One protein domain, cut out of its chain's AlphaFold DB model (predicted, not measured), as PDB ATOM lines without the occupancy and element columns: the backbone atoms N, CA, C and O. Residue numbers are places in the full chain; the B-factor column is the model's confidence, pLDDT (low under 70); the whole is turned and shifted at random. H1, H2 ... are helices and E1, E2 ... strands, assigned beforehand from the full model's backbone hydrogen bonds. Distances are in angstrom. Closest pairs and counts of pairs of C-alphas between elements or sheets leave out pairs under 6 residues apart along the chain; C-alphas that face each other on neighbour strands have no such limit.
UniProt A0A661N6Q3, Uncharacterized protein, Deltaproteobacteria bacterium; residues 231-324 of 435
ATOM      1  N   VAL A 231      50.416 -14.384  -1.412       89.62
ATOM      2  CA  VAL A 231      49.100 -14.825  -1.887       89.62
ATOM      3  C   VAL A 231      48.394 -13.667  -2.587       89.62
ATOM      4  O   VAL A 231      48.401 -12.534  -2.104       89.62
ATOM      5  N   ARG A 232      47.763 -13.939  -3.733       90.12
ATOM      6  CA  ARG A 232      46.954 -12.940  -4.443       90.12
ATOM      7  C   ARG A 232      45.594 -12.771  -3.782       90.12
ATOM      8  O   ARG A 232      44.922 -13.747  -3.466       90.12
ATOM      9  N   VAL A 233      45.183 -11.520  -3.638       89.25
ATOM     10  CA  VAL A 233      43.875 -11.121  -3.122       89.25
ATOM     11  C   VAL A 233      43.224 -10.200  -4.148       89.25
ATOM     12  O   VAL A 233      43.852  -9.247  -4.608       89.25
ATOM     13  N   SER A 234      41.976 -10.479  -4.515       90.69
ATOM     14  CA  SER A 234      41.202  -9.684  -5.470       90.69
ATOM     15  C   SER A 234      39.867  -9.242  -4.882       90.69
ATOM     16  O   SER A 234      39.380  -9.840  -3.919       90.69
ATOM     17  N   ASP A 235      39.309  -8.188  -5.477       92.00
ATOM     18  CA  ASP A 235      37.948  -7.690  -5.241       92.00
ATOM     19  C   ASP A 235      37.629  -7.441  -3.759       92.00
ATOM     20  O   ASP A 235      36.672  -7.973  -3.195       92.00
ATOM     21  N   ARG A 236      38.470  -6.629  -3.107       93.56
ATOM     22  CA  ARG A 236      38.342  -6.272  -1.685       93.56
ATOM     23  C   ARG A 236      38.185  -4.781  -1.475       93.56
ATOM     24  O   ARG A 236      38.737  -3.977  -2.228       93.56
ATOM     25  N   THR A 237      37.510  -4.420  -0.389       94.50
ATOM     26  CA  THR A 237      37.424  -3.032   0.057       94.50
ATOM     27  C   THR A 237      38.224  -2.836   1.337       94.50
ATOM     28  O   THR A 237      38.049  -3.538   2.330       94.50
ATOM     29  N   PHE A 238      39.100  -1.837   1.328       95.06
ATOM     30  CA  PHE A 238      39.915  -1.480   2.478       95.06
ATOM     31  C   PHE A 238      39.606  -0.068   2.958       95.06
ATOM     32  O   PHE A 238      39.375   0.836   2.157       95.06
ATOM     33  N   VAL A 239      39.682   0.141   4.266       94.56
ATOM     34  CA  VAL A 239      39.689   1.472   4.879       94.56
ATOM     35  C   VAL A 239      41.084   1.741   5.425       94.56
ATOM     36  O   VAL A 239      41.630   0.940   6.183       94.56
ATOM     37  N   GLU A 240      41.679   2.873   5.048       93.62
ATOM     38  CA  GLU A 240      42.919   3.342   5.663       93.62
ATOM     39  C   GLU A 240      42.621   3.761   7.107       93.62
ATOM     40  O   GLU A 240      41.995   4.792   7.352       93.62
ATOM     41  N   VAL A 241      43.075   2.949   8.057       94.38
ATOM     42  CA  VAL A 241      42.883   3.153   9.499       94.38
ATOM     43  C   VAL A 241      44.133   3.708  10.170       94.38
ATOM     44  O   VAL A 241      44.157   3.865  11.382       94.38
ATOM     45  N   GLY A 242      45.196   4.010   9.432       90.94
ATOM     46  CA  GLY A 242      46.375   4.649  10.002       90.94
ATOM     47  C   GLY A 242      47.450   4.924   8.967       90.94
ATOM     48  O   GLY A 242      47.565   4.216   7.965       90.94
ATOM     49  N   ARG A 243      48.268   5.947   9.227       88.25
ATOM     50  CA  ARG A 243      49.441   6.264   8.410       88.25
ATOM     51  C   ARG A 243      50.546   6.881   9.243       88.25
ATOM     52  O   ARG A 243      50.349   7.927   9.869       88.25
ATOM     53  N   GLU A 244      51.731   6.297   9.152       86.88
ATOM     54  CA  GLU A 244      52.907   6.694   9.918       86.88
ATOM     55  C   GLU A 244      54.137   6.877   9.030       86.88
ATOM     56  O   GLU A 244      54.240   6.309   7.942       86.88
ATOM     57  N   TYR A 245      55.086   7.669   9.528       86.81
ATOM     58  CA  TYR A 245      56.421   7.774   8.957       86.81
ATOM     59  C   TYR A 245      57.409   7.115   9.911       86.81
ATOM     60  O   TYR A 245      57.623   7.593  11.024       86.81
ATOM     61  N   LEU A 246      57.996   6.012   9.469       86.94
ATOM     62  CA  LEU A 246      58.867   5.161  10.260       86.94
ATOM     63  C   LEU A 246      60.327   5.360   9.858       86.94
ATOM     64  O   LEU A 246      60.658   5.684   8.713       86.94
ATOM     65  N   SER A 247      61.214   5.165  10.828       84.94
ATOM     66  CA  SER A 247      62.654   5.145  10.580       84.94
ATOM     67  C   SER A 247      63.043   3.862   9.854       84.94
ATOM     68  O   SER A 247      62.711   2.769  10.317       84.94
ATOM     69  N   GLY A 248      63.765   4.026   8.748       85.12
ATOM     70  CA  GLY A 248      64.562   2.972   8.133       85.12
ATOM     71  C   GLY A 248      66.042   3.224   8.428       85.12
ATOM     72  O   GLY A 248      66.401   3.603   9.542       85.12
ATOM     73  N   MET A 249      66.888   3.147   7.404       81.44
ATOM     74  CA  MET A 249      68.283   3.596   7.471       81.44
ATOM     75  C   MET A 249      68.412   5.087   7.799       81.44
ATOM     76  O   MET A 249      69.376   5.494   8.452       81.44
ATOM     77  N   THR A 250      67.425   5.883   7.384       80.94
ATOM     78  CA  THR A 250      67.276   7.297   7.744       80.94
ATOM     79  C   THR A 250      65.933   7.554   8.439       80.94
ATOM     80  O   THR A 250      64.990   6.753   8.371       80.94
ATOM     81  N   ARG A 251      65.832   8.681   9.159       79.44
ATOM     82  CA  ARG A 251      64.603   9.075   9.864       79.44
ATOM     83  C   ARG A 251      63.459   9.269   8.866       79.44
ATOM     84  O   ARG A 251      63.624   9.972   7.874       79.44
ATOM     85  N   ALA A 252      62.284   8.719   9.186       78.19
ATOM     86  CA  ALA A 252      61.072   8.865   8.373       78.19
ATOM     87  C   ALA A 252      61.255   8.419   6.904       78.19
ATOM     88  O   ALA A 252      60.649   8.996   6.002       78.19
ATOM     89  N   GLN A 253      62.106   7.420   6.654       83.50
ATOM     90  CA  GLN A 253      62.353   6.873   5.317       83.50
ATOM     91  C   GLN A 253      61.162   6.072   4.781       83.50
ATOM     92  O   GLN A 253      60.959   6.024   3.570       83.50
ATOM     93  N   ILE A 254      60.394   5.432   5.663       86.62
ATOM     94  CA  ILE A 254      59.314   4.514   5.291       86.62
ATOM     95  C   ILE A 254      57.979   5.188   5.608       86.62
ATOM     96  O   ILE A 254      57.742   5.598   6.741       86.62
ATOM     97  N   GLU A 255      57.101   5.311   4.618       88.62
ATOM     98  CA  GLU A 255      55.684   5.599   4.838       88.62
ATOM     99  C   GLU A 255      54.951   4.265   4.975       88.62
ATOM    100  O   GLU A 255      54.934   3.479   4.028       88.62
ATOM    101  N   ARG A 256      54.342   4.028   6.140       91.25
ATOM    102  CA  ARG A 256      53.504   2.854   6.396       91.25
ATOM    103  C   ARG A 256      52.044   3.264   6.455       91.25
ATOM    104  O   ARG A 256      51.690   4.176   7.205       91.25
ATOM    105  N   ARG A 257      51.194   2.569   5.704       91.88
ATOM    106  CA  ARG A 257      49.730   2.680   5.793       91.88
ATOM    107  C   ARG A 257      49.157   1.401   6.366       91.88
ATOM    108  O   ARG A 257      49.611   0.320   6.014       91.88
ATOM    109  N   TYR A 258      48.138   1.537   7.199       95.31
ATOM    110  CA  TYR A 258      47.400   0.415   7.760       95.31
ATOM    111  C   TYR A 258      46.024   0.359   7.110       95.31
ATOM    112  O   TYR A 258      45.272   1.336   7.147       95.31
ATOM    113  N   LEU A 259      45.724  -0.773   6.483       95.62
ATOM    114  CA  LEU A 259      44.537  -0.992   5.668       95.62
ATOM    115  C   LEU A 259      43.689  -2.081   6.319       95.62
ATOM    116  O   LEU A 259      44.116  -3.230   6.382       95.62
ATOM    117  N   LEU A 260      42.502  -1.726   6.803       97.25
ATOM    118  CA  LEU A 260      41.541  -2.689   7.330       97.25
ATOM    119  C   LEU A 260      40.657  -3.195   6.192       97.25
ATOM    120  O   LEU A 260      39.964  -2.397   5.564       97.25
ATOM    121  N   CYS A 261      40.677  -4.500   5.938       96.69
ATOM    122  CA  CYS A 261      39.757  -5.161   5.014       96.69
ATOM    123  C   CYS A 261      38.372  -5.237   5.657       96.69
ATOM    124  O   CYS A 261      38.217  -5.859   6.710       96.69
ATOM    125  N   VAL A 262      37.362  -4.606   5.057       94.06
ATOM    126  CA  VAL A 262      36.026  -4.520   5.676       94.06
ATOM    127  C   VAL A 262      35.293  -5.859   5.671       94.06
ATOM    128  O   VAL A 262      34.394  -6.061   6.481       94.06
ATOM    129  N   GLU A 263      35.674  -6.779   4.783       92.94
ATOM    130  CA  GLU A 263      35.063  -8.103   4.695       92.94
ATOM    131  C   GLU A 263      35.660  -9.107   5.694       92.94
ATOM    132  O   GLU A 263      34.955 -10.010   6.137       92.94
ATOM    133  N   THR A 264      36.948  -8.988   6.037       93.38
ATOM    134  CA  THR A 264      37.629  -9.938   6.944       93.38
ATOM    135  C   THR A 264      37.924  -9.361   8.326       93.38
ATOM    136  O   THR A 264      38.216 -10.115   9.252       93.38
ATOM    137  N   GLY A 265      37.895  -8.035   8.475       94.12
ATOM    138  CA  GLY A 265      38.340  -7.331   9.678       94.12
ATOM    139  C   GLY A 265      39.854  -7.389   9.916       94.12
ATOM    140  O   GLY A 265      40.331  -6.917  10.947       94.12
ATOM    141  N   GLU A 266      40.626  -7.968   8.991       95.44
ATOM    142  CA  GLU A 266      42.082  -8.053   9.099       95.44
ATOM    143  C   GLU A 266      42.733  -6.721   8.717       95.44
ATOM    144  O   GLU A 266      42.338  -6.070   7.745       95.44
ATOM    145  N   VAL A 267      43.758  -6.331   9.477       96.88
ATOM    146  CA  VAL A 267      44.602  -5.181   9.156       96.88
ATOM    147  C   VAL A 267      45.847  -5.657   8.419       96.88
ATOM    148  O   VAL A 267      46.555  -6.551   8.881       96.88
ATOM    149  N   TYR A 268      46.141  -4.992   7.310       96.06
ATOM    150  CA  TYR A 268      47.354  -5.156   6.520       96.06
ATOM    151  C   TYR A 268      48.207  -3.893   6.597       96.06
ATOM    152  O   TYR A 268      47.692  -2.803   6.864       96.06
ATOM    153  N   ARG A 269      49.509  -4.022   6.330       94.44
ATOM    154  CA  ARG A 269      50.424  -2.880   6.216       94.44
ATOM    155  C   ARG A 269      50.941  -2.732   4.792       94.44
ATOM    156  O   ARG A 269      51.413  -3.691   4.197       94.44
ATOM    157  N   GLU A 270      50.887  -1.526   4.256       92.31
ATOM    158  CA  GLU A 270      51.539  -1.170   2.998       92.31
ATOM    159  C   GLU A 270      52.742  -0.278   3.314       92.31
ATOM    160  O   GLU A 270      52.568   0.821   3.844       92.31
ATOM    161  N   ASP A 271      53.944  -0.744   2.969       89.81
ATOM    162  CA  ASP A 271      55.192  -0.001   3.146       89.81
ATOM    163  C   ASP A 271      55.662   0.594   1.822       89.81
ATOM    164  O   ASP A 271      55.680  -0.074   0.787       89.81
ATOM    165  N   ARG A 272      56.056   1.868   1.856       84.56
ATOM    166  CA  ARG A 272      56.622   2.574   0.705       84.56
ATOM    167  C   ARG A 272      57.813   3.420   1.127       84.56
ATOM    168  O   ARG A 272      57.800   4.049   2.186       84.56
ATOM    169  N   ALA A 273      58.820   3.524   0.264       82.62
ATOM    170  CA  ALA A 273      59.860   4.534   0.427       82.62
ATOM    171  C   ALA A 273      59.256   5.944   0.300       82.62
ATOM    172  O   ALA A 273      58.532   6.258  -0.652       82.62
ATOM    173  N   ARG A 274      59.561   6.816   1.261       74.38
ATOM    174  CA  ARG A 274      59.083   8.197   1.277       74.38
ATOM    175  C   ARG A 274      59.608   8.942   0.048       74.38
ATOM    176  O   ARG A 274      60.808   8.981  -0.197       74.38
ATOM    177  N   GLY A 275      58.701   9.542  -0.719       65.81
ATOM    178  CA  GLY A 275      59.035  10.289  -1.937       65.81
ATOM    179  C   GLY A 275      59.229   9.439  -3.201       65.81
ATOM    180  O   GLY A 275      59.372  10.016  -4.274       65.81
ATOM    181  N   ALA A 276      59.164   8.102  -3.120       60.97
ATOM    182  CA  ALA A 276      59.357   7.215  -4.277       60.97
ATOM    183  C   ALA A 276      58.220   7.275  -5.317       60.97
ATOM    184  O   ALA A 276      58.394   6.855  -6.456       60.97
ATOM    185  N   THR A 277      57.060   7.838  -4.965       54.97
ATOM    186  CA  THR A 277      55.940   8.050  -5.893       54.97
ATOM    187  C   THR A 277      55.371   9.460  -5.751       54.97
ATOM    188  O   THR A 277      54.963   9.849  -4.659       54.97
ATOM    189  N   LYS A 278      55.240  10.192  -6.870       46.16
ATOM    190  CA  LYS A 278      54.509  11.478  -6.964       46.16
ATOM    191  C   LYS A 278      52.991  11.364  -6.713       46.16
ATOM    192  O   LYS A 278      52.298  12.374  -6.721       46.16
ATOM    193  N   GLY A 279      52.456  10.168  -6.470       44.69
ATOM    194  CA  GLY A 279      51.035   9.936  -6.223       44.69
ATOM    195  C   GLY A 279      50.796   9.273  -4.871       44.69
ATOM    196  O   GLY A 279      51.253   8.156  -4.653       44.69
ATOM    197  N   SER A 280      50.059   9.966  -3.996       47.50
ATOM    198  CA  SER A 280      49.340   9.479  -2.792       47.50
ATOM    199  C   SER A 280      49.515  10.376  -1.549       47.50
ATOM    200  O   SER A 280      49.213   9.977  -0.421       47.50
ATOM    201  N   ALA A 281      49.869  11.647  -1.743       44.03
ATOM    202  CA  ALA A 281      49.717  12.693  -0.725       44.03
ATOM    203  C   ALA A 281      48.319  13.359  -0.739       44.03
ATOM    204  O   ALA A 281      48.182  14.519  -0.378       44.03
ATOM    205  N   GLY A 282      47.265  12.662  -1.178       52.38
ATOM    206  CA  GLY A 282      45.885  13.112  -0.935       52.38
ATOM    207  C   GLY A 282      45.501  13.054   0.560       52.38
ATOM    208  O   GLY A 282      46.253  12.489   1.363       52.38
ATOM    209  N   PRO A 283      44.317  13.548   0.951       60.28
ATOM    210  CA  PRO A 283      43.845  13.491   2.339       60.28
ATOM    211  C   PRO A 283      43.743  12.040   2.847       60.28
ATOM    212  O   PRO A 283      43.448  11.140   2.070       60.28
ATOM    213  N   SER A 284      44.058  11.801   4.121       69.50
ATOM    214  CA  SER A 284      43.903  10.518   4.833       69.50
ATOM    215  C   SER A 284      42.970  10.776   6.015       69.50
ATOM    216  O   SER A 284      43.117  11.838   6.632       69.50
ATOM    217  N   PRO A 285      42.033   9.871   6.349       77.56
ATOM    218  CA  PRO A 285      41.845   8.484   5.872       77.56
ATOM    219  C   PRO A 285      41.129   8.360   4.511       77.56
ATOM    220  O   PRO A 285      40.599   9.338   3.995       77.56
ATOM    221  N   ARG A 286      41.133   7.158   3.912       85.75
ATOM    222  CA  ARG A 286      40.566   6.862   2.579       85.75
ATOM    223  C   ARG A 286      39.918   5.483   2.519       85.75
ATOM    224  O   ARG A 286      40.245   4.613   3.321       85.75
ATOM    225  N   VAL A 287      39.083   5.273   1.505       90.00
ATOM    226  CA  VAL A 287      38.583   3.950   1.107       90.00
ATOM    227  C   VAL A 287      39.324   3.505  -0.151       90.00
ATOM    228  O   VAL A 287      39.530   4.303  -1.065       90.00
ATOM    229  N   LEU A 288      39.750   2.247  -0.206       90.25
ATOM    230  CA  LEU A 288      40.399   1.656  -1.369       90.25
ATOM    231  C   LEU A 288      39.570   0.476  -1.860       90.25
ATOM    232  O   LEU A 288      39.374  -0.489  -1.126       90.25
ATOM    233  N   THR A 289      39.132   0.538  -3.111       91.56
ATOM    234  CA  THR A 289      38.523  -0.603  -3.800       91.56
ATOM    235  C   THR A 289      39.611  -1.272  -4.618       91.56
ATOM    236  O   THR A 289      40.102  -0.708  -5.594       91.56
ATOM    237  N   VAL A 290      40.043  -2.443  -4.177       87.81
ATOM    238  CA  VAL A 290      41.201  -3.158  -4.707       87.81
ATOM    239  C   VAL A 290      40.711  -4.271  -5.618       87.81
ATOM    240  O   VAL A 290      40.082  -5.217  -5.156       87.81
ATOM    241  N   GLY A 291      41.030  -4.165  -6.907       84.50
ATOM    242  CA  GLY A 291      40.812  -5.247  -7.866       84.50
ATOM    243  C   GLY A 291      41.878  -6.333  -7.742       84.50
ATOM    244  O   GLY A 291      41.569  -7.513  -7.861       84.50
ATOM    245  N   LEU A 292      43.128  -5.954  -7.443       87.44
ATOM    246  CA  LEU A 292      44.227  -6.904  -7.261       87.44
ATOM    247  C   LEU A 292      45.285  -6.388  -6.278       87.44
ATOM    248  O   LEU A 292      45.779  -5.262  -6.397       87.44
ATOM    249  N   ALA A 293      45.684  -7.257  -5.356       89.56
ATOM    250  CA  ALA A 293      46.807  -7.080  -4.454       89.56
ATOM    251  C   ALA A 293      47.539  -8.405  -4.207       89.56
ATOM    252  O   ALA A 293      47.018  -9.491  -4.457       89.56
ATOM    253  N   GLU A 294      48.751  -8.299  -3.680       91.00
ATOM    254  CA  GLU A 294      49.534  -9.424  -3.178       91.00
ATOM    255  C   GLU A 294      49.807  -9.220  -1.693       91.00
ATOM    256  O   GLU A 294      50.211  -8.135  -1.278       91.00
ATOM    257  N   VAL A 295      49.561 -10.253  -0.895       92.69
ATOM    258  CA  VAL A 295      49.766 -10.253   0.553       92.69
ATOM    259  C   VAL A 295      50.906 -11.194   0.878       92.69
ATOM    260  O   VAL A 295      50.855 -12.362   0.505       92.69
ATOM    261  N   GLU A 296      51.908 -10.704   1.594       91.50
ATOM    262  CA  GLU A 296      53.040 -11.506   2.037       91.50
ATOM    263  C   GLU A 296      52.694 -12.318   3.295       91.50
ATOM    264  O   GLU A 296      52.104 -11.800   4.251       91.50
ATOM    265  N   GLU A 297      53.089 -13.590   3.327       86.94
ATOM    266  CA  GLU A 297      52.908 -14.479   4.481       86.94
ATOM    267  C   GLU A 297      53.976 -14.208   5.554       86.94
ATOM    268  O   GLU A 297      54.880 -15.004   5.785       86.94
ATOM    269  N   GLY A 298      53.901 -13.037   6.191       86.12
ATOM    270  CA  GLY A 298      54.811 -12.599   7.255       86.12
ATOM    271  C   GLY A 298      54.123 -12.350   8.601       86.12
ATOM    272  O   GLY A 298      53.011 -12.816   8.856       86.12
ATOM    273  N   ALA A 299      54.794 -11.591   9.468       87.81
ATOM    274  CA  ALA A 299      54.249 -11.122  10.737       87.81
ATOM    275  C   ALA A 299      53.005 -10.246  10.530       87.81
ATOM    276  O   ALA A 299      52.946  -9.452   9.591       87.81
ATOM    277  N   SER A 300      52.038 -10.345  11.442       89.19
ATOM    278  CA  SER A 300      50.860  -9.474  11.452       89.19
ATOM    279  C   SER A 300      51.197  -8.081  12.015       89.19
ATOM    280  O   SER A 300      51.852  -8.006  13.058       89.19
ATOM    281  N   PRO A 301      50.714  -6.975  11.407       94.00
ATOM    282  CA  PRO A 301      49.919  -6.904  10.175       94.00
ATOM    283  C   PRO A 301      50.711  -7.351   8.944       94.00
ATOM    284  O   PRO A 301      51.816  -6.857   8.713       94.00
ATOM    285  N   ARG A 302      50.127  -8.244   8.135       93.00
ATOM    286  CA  ARG A 302      50.796  -8.779   6.942       93.00
ATOM    287  C   ARG A 302      51.053  -7.673   5.929       93.00
ATOM    288  O   ARG A 302      50.228  -6.767   5.766       93.00
ATOM    289  N   ALA A 303      52.203  -7.736   5.261       92.38
ATOM    290  CA  ALA A 303      52.530  -6.768   4.226       92.38
ATOM    291  C   ALA A 303      51.621  -6.978   3.010       92.38
ATOM    292  O   ALA A 303      51.385  -8.111   2.596       92.38
ATOM    293  N   ILE A 304      51.099  -5.891   2.453       92.25
ATOM    294  CA  ILE A 304      50.266  -5.902   1.254       92.25
ATOM    295  C   ILE A 304      50.848  -4.965   0.202       92.25
ATOM    296  O   ILE A 304      51.225  -3.826   0.487       92.25
ATOM    297  N   ARG A 305      50.876  -5.443  -1.040       88.81
ATOM    298  CA  ARG A 305      51.230  -4.682  -2.231       88.81
ATOM    299  C   ARG A 305      49.994  -4.519  -3.104       88.81
ATOM    300  O   ARG A 305      49.493  -5.487  -3.672       88.81
ATOM    301  N   LEU A 306      49.505  -3.288  -3.215       88.25
ATOM    302  CA  LEU A 306      48.352  -2.961  -4.051       88.25
ATOM    303  C   LEU A 306      48.791  -2.825  -5.512       88.25
ATOM    304  O   LEU A 306      49.620  -1.972  -5.828       88.25
ATOM    305  N   LEU A 307      48.232  -3.652  -6.396       84.62
ATOM    306  CA  LEU A 307      48.589  -3.682  -7.819       84.62
ATOM    307  C   LEU A 307      47.564  -2.935  -8.675       84.62
ATOM    308  O   LEU A 307      47.937  -2.170  -9.561       84.62
ATOM    309  N   GLN A 308      46.274  -3.109  -8.379       82.31
ATOM    310  CA  GLN A 308      45.178  -2.432  -9.063       82.31
ATOM    311  C   GLN A 308      44.131  -1.996  -8.044       82.31
ATOM    312  O   GLN A 308      43.525  -2.832  -7.372       82.31
ATOM    313  N   TYR A 309      43.906  -0.687  -7.930       89.00
ATOM    314  CA  TYR A 309      42.951  -0.139  -6.974       89.00
ATOM    315  C   TYR A 309      42.412   1.232  -7.387       89.00
ATOM    316  O   TYR A 309      43.082   2.001  -8.078       89.00
ATOM    317  N   ALA A 310      41.208   1.542  -6.912       84.81
ATOM    318  CA  ALA A 310      40.588   2.860  -6.956       84.81
ATOM    319  C   ALA A 310      40.525   3.458  -5.543       84.81
ATOM    320  O   ALA A 310      40.490   2.730  -4.549       84.81
ATOM    321  N   VAL A 311      40.528   4.788  -5.450       85.62
ATOM    322  CA  VAL A 311      40.569   5.518  -4.177       85.62
ATOM    323  C   VAL A 311      39.316   6.373  -4.024       85.62
ATOM    324  O   VAL A 311      39.055   7.240  -4.852       85.62
ATOM    325  N   GLY A 312      38.589   6.166  -2.929       83.00
ATOM    326  CA  GLY A 312      37.586   7.087  -2.403       83.00
ATOM    327  C   GLY A 312      38.200   7.985  -1.328       83.00
ATOM    328  O   GLY A 312      38.895   7.506  -0.429       83.00
ATOM    329  N   HIS A 313      37.964   9.294  -1.415       78.31
ATOM    330  CA  HIS A 313      38.583  10.284  -0.522       78.31
ATOM    331  C   HIS A 313      37.866  10.470   0.820       78.31
ATOM    332  O   HIS A 313      38.418  11.117   1.704       78.31
ATOM    333  N   GLU A 314      36.676   9.893   0.987       81.31
ATOM    334  CA  GLU A 314      35.876  10.013   2.204       81.31
ATOM    335  C   GLU A 314      35.482   8.634   2.732       81.31
ATOM    336  O   GLU A 314      35.111   7.736   1.974       81.31
ATOM    337  N   VAL A 315      35.552   8.471   4.054       85.75
ATOM    338  CA  VAL A 315      35.051   7.276   4.735       85.75
ATOM    339  C   VAL A 315      33.582   7.511   5.069       85.75
ATOM    340  O   VAL A 315      33.255   8.180   6.049       85.75
ATOM    341  N   GLY A 316      32.695   6.975   4.228       86.81
ATOM    342  CA  GLY A 316      31.252   7.040   4.448       86.81
ATOM    343  C   GLY A 316      30.813   6.311   5.724       86.81
ATOM    344  O   GLY A 316      31.534   5.466   6.264       86.81
ATOM    345  N   ARG A 317      29.594   6.613   6.189       89.75
ATOM    346  CA  ARG A 317      29.011   6.046   7.418       89.75
ATOM    347  C   ARG A 317      29.078   4.519   7.455       89.75
ATOM    348  O   ARG A 317      29.498   3.965   8.465       89.75
ATOM    349  N   ASP A 318      28.705   3.858   6.364       91.31
ATOM    350  CA  ASP A 318      28.669   2.394   6.300       91.31
ATOM    351  C   ASP A 318      30.061   1.792   6.507       91.31
ATOM    352  O   ASP A 318      30.227   0.862   7.290       91.31
ATOM    353  N   MET A 319      31.089   2.379   5.887       91.94
ATOM    354  CA  MET A 319      32.475   1.944   6.068       91.94
ATOM    355  C   MET A 319      32.968   2.200   7.497       91.94
ATOM    356  O   MET A 319      33.625   1.340   8.078       91.94
ATOM    357  N   ALA A 320      32.614   3.337   8.100       90.62
ATOM    358  CA  ALA A 320      32.959   3.625   9.492       90.62
ATOM    359  C   ALA A 320      32.321   2.622  10.473       90.62
ATOM    360  O   ALA A 320      32.968   2.219  11.441       90.62
ATOM    361  N   LEU A 321      31.082   2.187  10.205       91.44
ATOM    362  CA  LEU A 321      30.409   1.142  10.978       91.44
ATOM    363  C   LEU A 321      31.097  -0.218  10.811       91.44
ATOM    364  O   LEU A 321      31.327  -0.888  11.813       91.44
ATOM    365  N   ARG A 322      31.517  -0.589   9.593       94.69
ATOM    366  CA  ARG A 322      32.296  -1.821   9.359       94.69
ATOM    367  C   ARG A 322      33.630  -1.833  10.105       94.69
ATOM    368  O   ARG A 322      33.995  -2.849  10.686       94.69
ATOM    369  N   VAL A 323      34.341  -0.702  10.142       95.00
ATOM    370  CA  VAL A 323      35.570  -0.583  10.948       95.00
ATOM    371  C   VAL A 323      35.261  -0.798  12.429       95.00
ATOM    372  O   VAL A 323      35.990  -1.513  13.110       95.00
ATOM    373  N   ASN A 324      34.163  -0.223  12.924       93.75
ATOM    374  CA  ASN A 324      33.735  -0.400  14.307       93.75
ATOM    375  C   ASN A 324      33.346  -1.855  14.632       93.75
ATOM    376  O   ASN A 324      33.646  -2.331  15.718       93.75
TER     377      ASN A 324
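Overview. This is residues 231 to 324 of the 435 residues of an uncharacterized protein of Deltaproteobacteria bacterium (UniProt A0A661N6Q3). Five strands ring a small closed barrel, with short helix H1 packed outside. Its mixed order is E1 E2 E3 E5 E4. The 94 printed residues, mostly strand, are compact, with a radius of gyration of the C-alphas of 13.0 A, spanning 39 by 29 by 23 A.

Along the chain. Find C-alpha 231 at (49.100, -14.825, -1.887): E1 runs 25.3 A to residue 246. E2 is residues 254 to 261, E3 267 to 273, E4 287 to 296, E5 302 to 312, and H1 317 to 324, ending at (33.735, -0.400, 14.307).

Arrangement. E1, E2 and E3 form a meander, each antiparallel to the one before: see N 239 and O 260, 2.9 A. E4, antiparallel to E1, completes a Greek key: N 233 and O 293, 2.9 A. E3 and E5 are parallel: N 269 and O 302, 2.9 A. H1 is on the barrel, outside it; its closest C-alphas to E1, 319 and 239, are 7.3 A apart. Its O i to N i+4 pairs are within hydrogen-bond range.

Size, cuts and confidence. The printed part has no cut; its E3 to E4 link is long, with residues 275 to 284 under pLDDT 70.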